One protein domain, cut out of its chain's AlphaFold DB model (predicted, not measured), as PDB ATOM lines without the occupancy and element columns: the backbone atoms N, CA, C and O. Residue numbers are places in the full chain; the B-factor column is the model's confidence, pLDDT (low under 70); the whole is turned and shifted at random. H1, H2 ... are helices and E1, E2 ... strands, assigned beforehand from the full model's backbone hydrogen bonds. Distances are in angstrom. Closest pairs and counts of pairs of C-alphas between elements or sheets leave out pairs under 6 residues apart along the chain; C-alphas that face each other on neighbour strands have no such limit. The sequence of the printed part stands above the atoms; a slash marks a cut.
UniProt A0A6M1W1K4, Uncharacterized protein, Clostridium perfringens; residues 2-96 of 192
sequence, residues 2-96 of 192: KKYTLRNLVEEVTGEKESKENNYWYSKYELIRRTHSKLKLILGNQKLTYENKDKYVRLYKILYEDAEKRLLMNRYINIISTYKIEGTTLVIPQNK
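This is residues 2 to 96 of the 192 residues of an uncharacterized protein of Clostridium perfringens (UniProt A0A6M1W1K4). Three crossed helices, H1, H2 and H3, gather into a loose head, and H4 turns a corner from the end of H3 and runs outward to the small hairpin of E1 and E2 at the far end, where residues 85 to 90 stick out. H1 packs on both H2 and H3, and the unnamed stretch 40 to 52 joins the end of H2 to the start of H3. The printed part has 95 residues, with four named helices followed by two short strands, order H1 H2 H3 H4 E1 E2, and the sheet E1 - E2 is antiparallel. The class is mostly helix. The whole is loose, with a radius of gyration of the C-alphas of 15.8 A, and elongated, spanning 49 by 29 by 20 A.

Start at H1, residues 6 to 14, which touches H2, residues 23 to 39, through residues 28 to 33 of H2 alone; their closest C-alphas, Val 10 and Tyr 29, are 6.0 A apart, and their lines are only just about perpendicular at 71 degrees. H1 also touches H3, residues 53 to 65, at a steep tilt of 52 degrees, the same way; look at the closest C-alphas, Val 13 and Lys 61, 5.2 A apart. H2 and H3 are close but not clearly touching, their closest C-alphas, Ile 32 and Tyr 60, being 7.6 A apart. H3 and H4, residues 67 to 81, touch only at the corner, where the closest C-alphas, Leu 63 and Arg 70, are 4.9 A apart. H2 and H4 only just touch, with 3 pairs of C-alphas within 8 A, the closest being Lys 38 and Ile 77 at 6.9 A. Beyond H4, E1, residues 84 to 86, and E2, residues 89 to 91, form a hairpin: find N 86 and O 89 at 2.9 A and N 91 and O 84 at 2.7 A, within hydrogen-bond range. H4 and E2 are apart. In H1, H2, H3 and H4 every O i to N i+4 pair is within hydrogen-bond range.

Find C-alpha 6 at (183.309, 129.946, 232.464), where H1 begins; it runs 12.0 A. H2 measures 24.7 A, H3 17.9 A and H4 20.9 A, from first to last C-alpha. E1 measures 6.2 A, and E2 measures 6.1 A and ends at C-alpha 91, (162.630, 139.253, 208.058).

The C-alphas farthest apart, Glu 21 and Thr 88, are 52.3 A apart. The printed part has no cut, and the link from H2 to H3 is long, 13 residues. Mean pLDDT of the printed part is 87.1; look for values under 70 at residues 20, 22 and 93 to 96.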
ATOM      1  N   LYS A   2     195.826 136.381 234.717       72.44
ATOM      2  CA  LYS A   2     194.952 135.193 234.685       72.44
ATOM      3  C   LYS A   2     193.758 135.497 233.771       72.44
ATOM      4  O   LYS A   2     193.281 136.626 233.754       72.44
ATOM      5  N   LYS A   3     193.305 134.518 232.986       84.69
ATOM      6  CA  LYS A   3     192.086 134.653 232.174       84.69
ATOM      7  C   LYS A   3     190.887 134.285 233.037       84.69
ATOM      8  O   LYS A   3     190.927 133.246 233.689       84.69
ATOM      9  N   TYR A   4     189.841 135.105 233.015       90.81
ATOM     10  CA  TYR A   4     188.565 134.732 233.610       90.81
ATOM     11  C   TYR A   4     187.870 133.706 232.711       90.81
ATOM     12  O   TYR A   4     187.827 133.871 231.491       90.81
ATOM     13  N   THR A   5     187.365 132.623 233.292       93.00
ATOM     14  CA  THR A   5     186.791 131.502 232.536       93.00
ATOM     15  C   THR A   5     185.350 131.226 232.938       93.00
ATOM     16  O   THR A   5     184.882 131.662 233.986       93.00
ATOM     17  N   LEU A   6     184.648 130.429 232.126       92.81
ATOM     18  CA  LEU A   6     183.309 129.946 232.464       92.81
ATOM     19  C   LEU A   6     183.287 129.172 233.792       92.81
ATOM     20  O   LEU A   6     182.290 129.220 234.499       92.81
ATOM     21  N   ARG A   7     184.386 128.494 234.154       92.94
ATOM     22  CA  ARG A   7     184.504 127.801 235.445       92.94
ATOM     23  C   ARG A   7     184.459 128.797 236.602       92.94
ATOM     24  O   ARG A   7     183.693 128.588 237.528       92.94
ATOM     25  N   ASN A   8     185.184 129.914 236.492       94.06
ATOM     26  CA  ASN A   8     185.141 130.981 237.497       94.06
ATOM     27  C   ASN A   8     183.739 131.588 237.618       94.06
ATOM     28  O   ASN A   8     183.269 131.809 238.728       94.06
ATOM     29  N   LEU A   9     183.048 131.777 236.488       94.69
ATOM     30  CA  LEU A   9     181.662 132.247 236.496       94.69
ATOM     31  C   LEU A   9     180.735 131.272 237.232       94.69
ATOM     32  O   LEU A   9     179.890 131.709 238.002       94.69
ATOM     33  N   VAL A  10     180.885 129.963 237.007       94.31
ATOM     34  CA  VAL A  10     180.083 128.937 237.692       94.31
ATOM     35  C   VAL A  10     180.294 129.016 239.197       94.31
ATOM     36  O   VAL A  10     179.309 129.106 239.917       94.31
ATOM     37  N   GLU A  11     181.545 129.058 239.658       93.75
ATOM     38  CA  GLU A  11     181.858 129.159 241.088       93.75
ATOM     39  C   GLU A  11     181.276 130.436 241.718       93.75
ATOM     40  O   GLU A  11     180.711 130.378 242.804       93.75
ATOM     41  N   GLU A  12     181.353 131.588 241.039       95.06
ATOM     42  CA  GLU A  12     180.806 132.853 241.554       95.06
ATOM     43  C   GLU A  12     179.269 132.910 241.534       95.06
ATOM     44  O   GLU A  12     178.663 133.568 242.383       95.06
ATOM     45  N   VAL A  13     178.628 132.231 240.577       94.69
ATOM     46  CA  VAL A  13     177.164 132.186 240.449       94.69
ATOM     47  C   VAL A  13     176.551 131.186 241.424       94.69
ATOM     48  O   VAL A  13     175.530 131.492 242.030       94.69
ATOM     49  N   THR A  14     177.150 130.006 241.587       92.12
ATOM     50  CA  THR A  14     176.566 128.925 242.396       92.12
ATOM     51  C   THR A  14     177.167 128.798 243.789       92.12
ATOM     52  O   THR A  14     176.573 128.127 244.626       92.12
ATOM     53  N   GLY A  15     178.338 129.391 244.040       90.69
ATOM     54  CA  GLY A  15     179.117 129.198 245.267       90.69
ATOM     55  C   GLY A  15     179.853 127.854 245.339       90.69
ATOM     56  O   GLY A  15     180.599 127.611 246.286       90.69
ATOM     57  N   GLU A  16     179.674 126.980 244.346       88.81
ATOM     58  CA  GLU A  16     180.223 125.625 244.339       88.81
ATOM     59  C   GLU A  16     181.591 125.597 243.663       88.81
ATOM     60  O   GLU A  16     181.710 125.944 242.487       88.81
ATOM     61  N   LYS A  17     182.613 125.116 244.376       87.12
ATOM     62  CA  LYS A  17     183.959 124.924 243.819       87.12
ATOM     63  C   LYS A  17     184.041 123.664 242.974       87.12
ATOM     64  O   LYS A  17     183.397 122.656 243.276       87.12
ATOM     65  N   GLU A  18     184.887 123.703 241.951       83.81
ATOM     66  CA  GLU A  18     185.165 122.509 241.161       83.81
ATOM     67  C   GLU A  18     185.765 121.403 242.041       83.81
ATOM     68  O   GLU A  18     186.816 121.569 242.660       83.81
ATOM     69  N   SER A  19     185.109 120.243 242.069       77.75
ATOM     70  CA  SER A  19     185.619 119.043 242.728       77.75
ATOM     71  C   SER A  19     185.408 117.830 241.833       77.75
ATOM     72  O   SER A  19     184.335 117.637 241.262       77.75
ATOM     73  N   LYS A  20     186.441 116.986 241.730       67.75
ATOM     74  CA  LYS A  20     186.404 115.739 240.950       67.75
ATOM     75  C   LYS A  20     185.442 114.701 241.526       67.75
ATOM     76  O   LYS A  20     185.017 113.816 240.797       67.75
ATOM     77  N   GLU A  21     185.090 114.827 242.800       72.25
ATOM     78  CA  GLU A  21     184.178 113.917 243.497       72.25
ATOM     79  C   GLU A  21     182.727 114.420 243.470       72.25
ATOM     80  O   GLU A  21     181.805 113.703 243.847       72.25
ATOM     81  N   ASN A  22     182.503 115.651 242.994       67.38
ATOM     82  CA  ASN A  22     181.209 116.307 243.069       67.38
ATOM     83  C   ASN A  22     180.484 116.327 241.711       67.38
ATOM     84  O   ASN A  22     180.588 117.283 240.937       67.38
ATOM     85  N   ASN A  23     179.670 115.299 241.446       75.00
ATOM     86  CA  ASN A  23     178.777 115.259 240.275       75.00
ATOM     87  C   ASN A  23     177.808 116.456 240.219       75.00
ATOM     88  O   ASN A  23     177.357 116.841 239.136       75.00
ATOM     89  N   TYR A  24     177.506 117.078 241.363       83.88
ATOM     90  CA  TYR A  24     176.652 118.260 241.429       83.88
ATOM     91  C   TYR A  24     177.275 119.440 240.680       83.88
ATOM     92  O   TYR A  24     176.585 120.085 239.889       83.88
ATOM     93  N   TRP A  25     178.583 119.674 240.839       89.38
ATOM     94  CA  TRP A  25     179.271 120.786 240.179       89.38
ATOM     95  C   TRP A  25     179.188 120.681 238.654       89.38
ATOM     96  O   TRP A  25     178.855 121.656 237.983       89.38
ATOM     97  N   TYR A  26     179.387 119.483 238.094       88.12
ATOM     98  CA  TYR A  26     179.269 119.254 236.649       88.12
ATOM     99  C   TYR A  26     177.862 119.535 236.116       88.12
ATOM    100  O   TYR A  26     177.715 120.122 235.043       88.12
ATOM    101  N   SER A  27     176.820 119.183 236.876       89.69
ATOM    102  CA  SER A  27     175.436 119.515 236.517       89.69
ATOM    103  C   SER A  27     175.219 121.033 236.447       89.69
ATOM    104  O   SER A  27     174.656 121.548 235.475       89.69
ATOM    105  N   LYS A  28     175.740 121.776 237.432       92.12
ATOM    106  CA  LYS A  28     175.687 123.246 237.461       92.12
ATOM    107  C   LYS A  28     176.487 123.879 236.332       92.12
ATOM    108  O   LYS A  28     175.985 124.776 235.652       92.12
ATOM    109  N   TYR A  29     177.688 123.371 236.084       94.19
ATOM    110  CA  TYR A  29     178.525 123.798 234.976       94.19
ATOM    111  C   TYR A  29     177.793 123.635 233.641       94.19
ATOM    112  O   TYR A  29     177.726 124.580 232.857       94.19
ATOM    113  N   GLU A  30     177.166 122.482 233.395       93.19
ATOM    114  CA  GLU A  30     176.428 122.237 232.154       93.19
ATOM    115  C   GLU A  30     175.187 123.124 231.998       93.19
ATOM    116  O   GLU A  30     174.848 123.515 230.876       93.19
ATOM    117  N   LEU A  31     174.512 123.472 233.095       93.19
ATOM    118  CA  LEU A  31     173.407 124.432 233.078       93.19
ATOM    119  C   LEU A  31     173.892 125.831 232.668       93.19
ATOM    120  O   LEU A  31     173.341 126.444 231.747       93.19
ATOM    121  N   ILE A  32     174.949 126.322 233.314       94.00
ATOM    122  CA  ILE A  32     175.522 127.646 233.051       94.00
ATOM    123  C   ILE A  32     176.154 127.703 231.656       94.00
ATOM    124  O   ILE A  32     175.963 128.683 230.936       94.00
ATOM    125  N   ARG A  33     176.814 126.633 231.200       94.06
ATOM    126  CA  ARG A  33     177.373 126.515 229.843       94.06
ATOM    127  C   ARG A  33     176.298 126.600 228.767       94.06
ATOM    128  O   ARG A  33     176.479 127.311 227.772       94.06
ATOM    129  N   ARG A  34     175.176 125.900 228.951       92.19
ATOM    130  CA  ARG A  34     174.030 125.959 228.029       92.19
ATOM    131  C   ARG A  34     173.407 127.350 228.008       92.19
ATOM    132  O   ARG A  34     173.187 127.892 226.928       92.19
ATOM    133  N   THR A  35     173.202 127.943 229.180       91.56
ATOM    134  CA  THR A  35     172.687 129.316 229.320       91.56
ATOM    135  C   THR A  35     173.613 130.316 228.625       91.56
ATOM    136  O   THR A  35     173.166 131.107 227.798       91.56
ATOM    137  N   HIS A  36     174.927 130.200 228.837       91.44
ATOM    138  CA  HIS A  36     175.931 131.040 228.187       91.44
ATOM    139  C   HIS A  36     175.942 130.912 226.672       91.44
ATOM    140  O   HIS A  36     175.994 131.918 225.969       91.44
ATOM    141  N   SER A  37     175.851 129.688 226.160       88.81
ATOM    142  CA  SER A  37     175.835 129.450 224.716       88.81
ATOM    143  C   SER A  37     174.636 130.117 224.040       88.81
ATOM    144  O   SER A  37     174.775 130.622 222.933       88.81
ATOM    145  N   LYS A  38     173.482 130.165 224.713       88.25
ATOM    146  CA  LYS A  38     172.274 130.817 224.196       88.25
ATOM    147  C   LYS A  38     172.332 132.340 224.310       88.25
ATOM    148  O   LYS A  38     172.027 133.034 223.345       88.25
ATOM    149  N   LEU A  39     172.763 132.863 225.460       89.94
ATOM    150  CA  LEU A  39     172.826 134.309 225.701       89.94
ATOM    151  C   LEU A  39     173.814 135.029 224.785       89.94
ATOM    152  O   LEU A  39     173.612 136.202 224.493       89.94
ATOM    153  N   LYS A  40     174.840 134.341 224.271       87.31
ATOM    154  CA  LYS A  40     175.795 134.898 223.297       87.31
ATOM    155  C   LYS A  40     175.144 135.624 222.119       87.31
ATOM    156  O   LYS A  40     175.696 136.626 221.669       87.31
ATOM    157  N   LEU A  41     173.989 135.135 221.656       82.88
ATOM    158  CA  LEU A  41     173.229 135.739 220.562       82.88
ATOM    159  C   LEU A  41     172.757 137.162 220.905       82.88
ATOM    160  O   LEU A  41     172.799 138.039 220.052       82.88
ATOM    161  N   ILE A  42     172.353 137.393 222.156       86.00
ATOM    162  CA  ILE A  42     171.828 138.683 222.630       86.00
ATOM    163  C   ILE A  42     172.957 139.568 223.172       86.00
ATOM    164  O   ILE A  42     172.991 140.767 222.917       86.00
ATOM    165  N   LEU A  43     173.924 138.976 223.876       87.88
ATOM    166  CA  LEU A  43     175.038 139.697 224.503       87.88
ATOM    167  C   LEU A  43     176.159 140.069 223.514       87.88
ATOM    168  O   LEU A  43     177.194 140.597 223.916       87.88
ATOM    169  N   GLY A  44     176.000 139.774 222.220       79.31
ATOM    170  CA  GLY A  44     176.926 140.207 221.169       79.31
ATOM    171  C   GLY A  44     178.287 139.505 221.180       79.31
ATOM    172  O   GLY A  44     179.286 140.108 220.799       79.31
ATOM    173  N   ASN A  45     178.353 138.242 221.619       79.69
ATOM    174  CA  ASN A  45     179.591 137.446 221.665       79.69
ATOM    175  C   ASN A  45     180.772 138.103 222.413       79.69
ATOM    176  O   ASN A  45     181.933 137.777 222.147       79.69
ATOM    177  N   GLN A  46     180.496 138.997 223.365       82.56
ATOM    178  CA  GLN A  46     181.532 139.594 224.202       82.56
ATOM    179  C   GLN A  46     182.345 138.501 224.918       82.56
ATOM    180  O   GLN A  46     181.802 137.505 225.412       82.56
ATOM    181  N   LYS A  47     183.674 138.661 224.939       86.12
ATOM    182  CA  LYS A  47     184.551 137.753 225.685       86.12
ATOM    183  C   LYS A  47     184.346 137.986 227.176       86.12
ATOM    184  O   LYS A  47     184.313 139.124 227.632       86.12
ATOM    185  N   LEU A  48     184.263 136.894 227.923       89.56
ATOM    186  CA  LEU A  48     184.243 136.924 229.376       89.56
ATOM    187  C   LEU A  48     185.653 137.260 229.892       89.56
ATOM    188  O   LEU A  48     186.628 136.598 229.525       89.56
ATOM    189  N   THR A  49     185.756 138.299 230.712       91.81
ATOM    190  CA  THR A  49     187.011 138.885 231.206       91.81
ATOM    191  C   THR A  49     186.855 139.316 232.663       91.81
ATOM    192  O   THR A  49     185.741 139.314 233.178       91.81
ATOM    193  N   TYR A  50     187.944 139.673 233.347       91.50
ATOM    194  CA  TYR A  50     187.838 140.177 234.723       91.50
ATOM    195  C   TYR A  50     187.174 141.558 234.768       91.50
ATOM    196  O   TYR A  50     186.512 141.877 235.746       91.50
ATOM    197  N   GLU A  51     187.310 142.340 233.702       90.00
ATOM    198  CA  GLU A  51     186.796 143.699 233.573       90.00
ATOM    199  C   GLU A  51     185.269 143.735 233.420       90.00
ATOM    200  O   GLU A  51     184.630 144.694 233.838       90.00
ATOM    201  N   ASN A  52     184.668 142.690 232.839       90.12
ATOM    202  CA  ASN A  52     183.217 142.605 232.642       90.12
ATOM    203  C   ASN A  52     182.535 141.485 233.438       90.12
ATOM    204  O   ASN A  52     181.320 141.325 233.312       90.12
ATOM    205  N   LYS A  53     183.273 140.718 234.255       92.88
ATOM    206  CA  LYS A  53     182.727 139.539 234.947       92.88
ATOM    207  C   LYS A  53     181.494 139.862 235.787       92.88
ATOM    208  O   LYS A  53     180.565 139.064 235.790       92.88
ATOM    209  N   ASP A  54     181.449 141.022 236.440       93.25
ATOM    210  CA  ASP A  54     180.390 141.339 237.401       93.25
ATOM    211  C   ASP A  54     179.021 141.439 236.714       93.25
ATOM    212  O   ASP A  54     178.029 140.946 237.249       93.25
ATOM    213  N   LYS A  55     178.973 141.951 235.475       92.38
ATOM    214  CA  LYS A  55     177.757 141.968 234.638       92.38
ATOM    215  C   LYS A  55     177.262 140.552 234.337       92.38
ATOM    216  O   LYS A  55     176.068 140.268 234.440       92.38
ATOM    217  N   TYR A  56     178.181 139.638 234.016       94.12
ATOM    218  CA  TYR A  56     177.848 138.227 233.817       94.12
ATOM    219  C   TYR A  56     177.398 137.570 235.120       94.12
ATOM    220  O   TYR A  56     176.400 136.860 235.111       94.12
ATOM    221  N   VAL A  57     178.079 137.805 236.242       94.69
ATOM    222  CA  VAL A  57     177.702 137.217 237.535       94.69
ATOM    223  C   VAL A  57     176.288 137.643 237.928       94.69
ATOM    224  O   VAL A  57     175.485 136.772 238.254       94.69
ATOM    225  N   ARG A  58     175.946 138.938 237.833       94.06
ATOM    226  CA  ARG A  58     174.595 139.445 238.146       94.06
ATOM    227  C   ARG A  58     173.516 138.760 237.312       94.06
ATOM    228  O   ARG A  58     172.628 138.114 237.866       94.06
ATOM    229  N   LEU A  59     173.639 138.824 235.984       94.81
ATOM    230  CA  LEU A  59     172.669 138.216 235.072       94.81
ATOM    231  C   LEU A  59     172.530 136.707 235.317       94.81
ATOM    232  O   LEU A  59     171.429 136.160 235.323       94.81
ATOM    233  N   TYR A  60     173.647 136.009 235.511       95.06
ATOM    234  CA  TYR A  60     173.630 134.557 235.629       95.06
ATOM    235  C   TYR A  60     173.113 134.092 236.980       95.06
ATOM    236  O   TYR A  60     172.501 133.031 237.016       95.06
ATOM    237  N   LYS A  61     173.301 134.868 238.055       95.56
ATOM    238  CA  LYS A  61     172.649 134.610 239.343       95.56
ATOM    239  C   LYS A  61     171.134 134.691 239.219       95.56
ATOM    240  O   LYS A  61     170.477 133.708 239.538       95.56
ATOM    241  N   ILE A  62     170.608 135.760 238.613       94.81
ATOM    242  CA  ILE A  62     169.163 135.914 238.360       94.81
ATOM    243  C   ILE A  62     168.615 134.692 237.612       94.81
ATOM    244  O   ILE A  62     167.642 134.075 238.032       94.81
ATOM    245  N   LEU A  63     169.275 134.292 236.523       95.38
ATOM    246  CA  LEU A  63     168.840 133.149 235.714       95.38
ATOM    247  C   LEU A  63     169.106 131.792 236.366       95.38
ATOM    248  O   LEU A  63     168.545 130.786 235.933       95.38
ATOM    249  N   TYR A  64     170.013 131.709 237.329       94.25
ATOM    250  CA  TYR A  64     170.299 130.479 238.052       94.25
ATOM    251  C   TYR A  64     169.247 130.236 239.135       94.25
ATOM    252  O   TYR A  64     168.705 129.129 239.205       94.25
ATOM    253  N   GLU A  65     168.941 131.279 239.904       94.75
ATOM    254  CA  GLU A  65     167.997 131.287 241.022       94.75
ATOM    255  C   GLU A  65     166.540 131.193 240.550       94.75
ATOM    256  O   GLU A  65     165.740 130.502 241.178       94.75
ATOM    257  N   ASP A  66     166.209 131.794 239.403       94.94
ATOM    258  CA  ASP A  66     164.856 131.800 238.849       94.94
ATOM    259  C   ASP A  66     164.758 130.937 237.576       94.94
ATOM    260  O   ASP A  66     165.215 131.288 236.479       94.94
ATOM    261  N   ALA A  67     164.162 129.750 237.730       92.69
ATOM    262  CA  ALA A  67     163.977 128.809 236.632       92.69
ATOM    263  C   ALA A  67     162.988 129.314 235.573       92.69
ATOM    264  O   ALA A  67     163.212 129.056 234.386       92.69
ATOM    265  N   GLU A  68     161.951 130.047 235.978       94.00
ATOM    266  CA  GLU A  68     160.931 130.580 235.077       94.00
ATOM    267  C   GLU A  68     161.513 131.706 234.223       94.00
ATOM    268  O   GLU A  68     161.427 131.645 232.994       94.00
ATOM    269  N   LYS A  69     162.257 132.648 234.823       94.38
ATOM    270  CA  LYS A  69     163.001 133.671 234.061       94.38
ATOM    271  C   LYS A  69     163.980 133.047 233.078       94.38
ATOM    272  O   LYS A  69     164.094 133.495 231.936       94.38
ATOM    273  N   ARG A  70     164.664 131.966 233.460       94.31
ATOM    274  CA  ARG A  70     165.561 131.236 232.551       94.31
ATOM    275  C   ARG A  70     164.820 130.583 231.386       94.31
ATOM    276  O   ARG A  70     165.323 130.603 230.259       94.31
ATOM    277  N   LEU A  71     163.657 129.980 231.624       92.62
ATOM    278  CA  LEU A  71     162.820 129.405 230.567       92.62
ATOM    279  C   LEU A  71     162.272 130.491 229.636       92.62
ATOM    280  O   LEU A  71     162.358 130.345 228.415       92.62
ATOM    281  N   LEU A  72     161.811 131.603 230.201       93.94
ATOM    282  CA  LEU A  72     161.347 132.773 229.470       93.94
ATOM    283  C   LEU A  72     162.455 133.363 228.585       93.94
ATOM    284  O   LEU A  72     162.254 133.530 227.381       93.94
ATOM    285  N   MET A  73     163.662 133.561 229.127       93.12
ATOM    286  CA  MET A  73     164.826 134.001 228.351       93.12
ATOM    287  C   MET A  73     165.177 133.027 227.226       93.12
ATOM    288  O   MET A  73     165.486 133.444 226.112       93.12
ATOM    289  N   ASN A  74     165.092 131.717 227.470       90.75
ATOM    290  CA  ASN A  74     165.298 130.720 226.420       90.75
ATOM    291  C   ASN A  74     164.258 130.840 225.299       90.75
ATOM    292  O   ASN A  74     164.617 130.727 224.125       90.75
ATOM    293  N   ARG A  75     162.983 131.060 225.645       90.81
ATOM    294  CA  ARG A  75     161.914 131.269 224.663       90.81
ATOM    295  C   ARG A  75     162.166 132.542 223.859       90.81
ATOM    296  O   ARG A  75     162.112 132.486 222.634       90.81
ATOM    297  N   TYR A  76     162.538 133.636 224.520       90.88
ATOM    298  CA  TYR A  76     162.895 134.894 223.867       90.88
ATOM    299  C   TYR A  76     164.063 134.738 222.881       90.88
ATOM    300  O   TYR A  76     163.958 135.147 221.728       90.88
ATOM    301  N   ILE A  77     165.142 134.057 223.282       89.62
ATOM    302  CA  ILE A  77     166.291 133.779 222.403       89.62
ATOM    303  C   ILE A  77     165.866 132.973 221.172       89.62
ATOM    304  O   ILE A  77     166.308 133.274 220.067       89.62
ATOM    305  N   ASN A  78     164.993 131.973 221.337       87.19
ATOM    306  CA  ASN A  78     164.469 131.185 220.217       87.19
ATOM    307  C   ASN A  78     163.589 132.024 219.268       87.19
ATOM    308  O   ASN A  78     163.584 131.806 218.055       87.19
ATOM    309  N   ILE A  79     162.848 132.996 219.805       86.88
ATOM    310  CA  ILE A  79     162.078 133.951 219.000       86.88
ATOM    311  C   ILE A  79     163.029 134.865 218.222       86.88
ATOM    312  O   ILE A  79     162.827 135.060 217.028       86.88
ATOM    313  N   ILE A  80     164.091 135.393 218.833       85.31
ATOM    314  CA  ILE A  80     165.035 136.265 218.115       85.31
ATOM    315  C   ILE A  80     165.850 135.486 217.085       85.31
ATOM    316  O   ILE A  80     166.067 135.983 215.986       85.31
ATOM    317  N   SER A  81     166.284 134.262 217.392       83.25
ATOM    318  CA  SER A  81     167.140 133.469 216.496       83.25
ATOM    319  C   SER A  81     166.471 133.095 215.172       83.25
ATOM    320  O   SER A  81     167.143 132.728 214.212       83.25
ATOM    321  N   THR A  82     165.145 133.193 215.110       82.56
ATOM    322  CA  THR A  82     164.367 132.991 213.886       82.56
ATOM    323  C   THR A  82     164.179 134.280 213.083       82.56
ATOM    324  O   THR A  82     163.650 134.214 211.976       82.56
ATOM    325  N   TYR A  83     164.585 135.445 213.604       83.25
ATOM    326  CA  TYR A  83     164.736 136.649 212.790       83.25
ATOM    327  C   TYR A  83     165.958 136.498 211.887       83.25
ATOM    328  O   TYR A  83     167.027 136.071 212.324       83.25
ATOM    329  N   LYS A  84     165.794 136.849 210.615       79.56
ATOM    330  CA  LYS A  84     166.880 136.840 209.634       79.56
ATOM    331  C   LYS A  84     167.056 138.236 209.079       79.56
ATOM    332  O   LYS A  84     166.079 138.947 208.886       79.56
ATOM    333  N   ILE A  85     168.297 138.618 208.820       78.00
ATOM    334  CA  ILE A  85     168.593 139.832 208.066       78.00
ATOM    335  C   ILE A  85     168.890 139.393 206.636       78.00
ATOM    336  O   ILE A  85     169.845 138.653 206.401       78.00
ATOM    337  N   GLU A  86     168.054 139.822 205.698       81.12
ATOM    338  CA  GLU A  86     168.243 139.621 204.263       81.12
ATOM    339  C   GLU A  86     168.587 140.977 203.637       81.12
ATOM    340  O   GLU A  86     167.728 141.836 203.436       81.12
ATOM    341  N   GLY A  87     169.883 141.208 203.396       81.38
ATOM    342  CA  GLY A  87     170.395 142.510 202.959       81.38
ATOM    343  C   GLY A  87     170.208 143.580 204.040       81.38
ATOM    344  O   GLY A  87     170.822 143.495 205.100       81.38
ATOM    345  N   THR A  88     169.369 144.583 203.774       80.88
ATOM    346  CA  THR A  88     168.988 145.633 204.740       80.88
ATOM    347  C   THR A  88     167.638 145.376 205.415       80.88
ATOM    348  O   THR A  88     167.201 146.187 206.232       80.88
ATOM    349  N   THR A  89     166.975 144.260 205.102       78.38
ATOM    350  CA  THR A  89     165.625 143.957 205.587       78.38
ATOM    351  C   THR A  89     165.673 142.947 206.726       78.38
ATOM    352  O   THR A  89     166.250 141.867 206.597       78.38
ATOM    353  N   LEU A  90     165.021 143.275 207.844       78.25
ATOM    354  CA  LEU A  90     164.761 142.326 208.922       78.25
ATOM    355  C   LEU A  90     163.513 141.503 208.583       78.25
ATOM    356  O   LEU A  90     162.402 142.024 208.547       78.25
ATOM    357  N   VAL A  91     163.698 140.207 208.349       78.12
ATOM    358  CA  VAL A  91     162.630 139.253 208.058       78.12
ATOM    359  C   VAL A  91     162.134 138.632 209.359       78.12
ATOM    360  O   VAL A  91     162.858 137.909 210.055       78.12
ATOM    361  N   ILE A  92     160.869 138.908 209.669       76.62
ATOM    362  CA  ILE A  92     160.155 138.388 210.833       76.62
ATOM    363  C   ILE A  92     159.131 137.338 210.356       76.62
ATOM    364  O   ILE A  92     158.216 137.683 209.611       76.62
ATOM    365  N   PRO A  93     159.264 136.055 210.745       68.50
ATOM    366  CA  PRO A  93     158.305 135.005 210.387       68.50
ATOM    367  C   PRO A  93     156.891 135.298 210.914       68.50
ATOM    368  O   PRO A  93     156.744 135.625 212.088       68.50
ATOM    369  N   GLN A  94     155.862 135.100 210.081       58.69
ATOM    370  CA  GLN A  94     154.464 135.460 210.382       58.69
ATOM    371  C   GLN A  94     153.781 134.604 211.471       58.69
ATOM    372  O   GLN A  94     152.833 135.063 212.092       58.69
ATOM    373  N   ASN A  95     154.255 133.380 211.737       56.62
ATOM    374  CA  ASN A  95     153.644 132.444 212.700       56.62
ATOM    375  C   ASN A  95     154.463 132.326 213.991       56.62
ATOM    376  O   ASN A  95     154.931 131.239 214.348       56.62
ATOM    377  N   LYS A  96     154.698 133.442 214.681       60.41
ATOM    378  CA  LYS A  96     155.460 133.422 215.931       60.41
ATOM    379  C   LYS A  96     154.557 133.353 217.149       60.41
ATOM    380  O   LYS A  96     153.565 134.057 217.254       60.41
TER     381      LYS A  96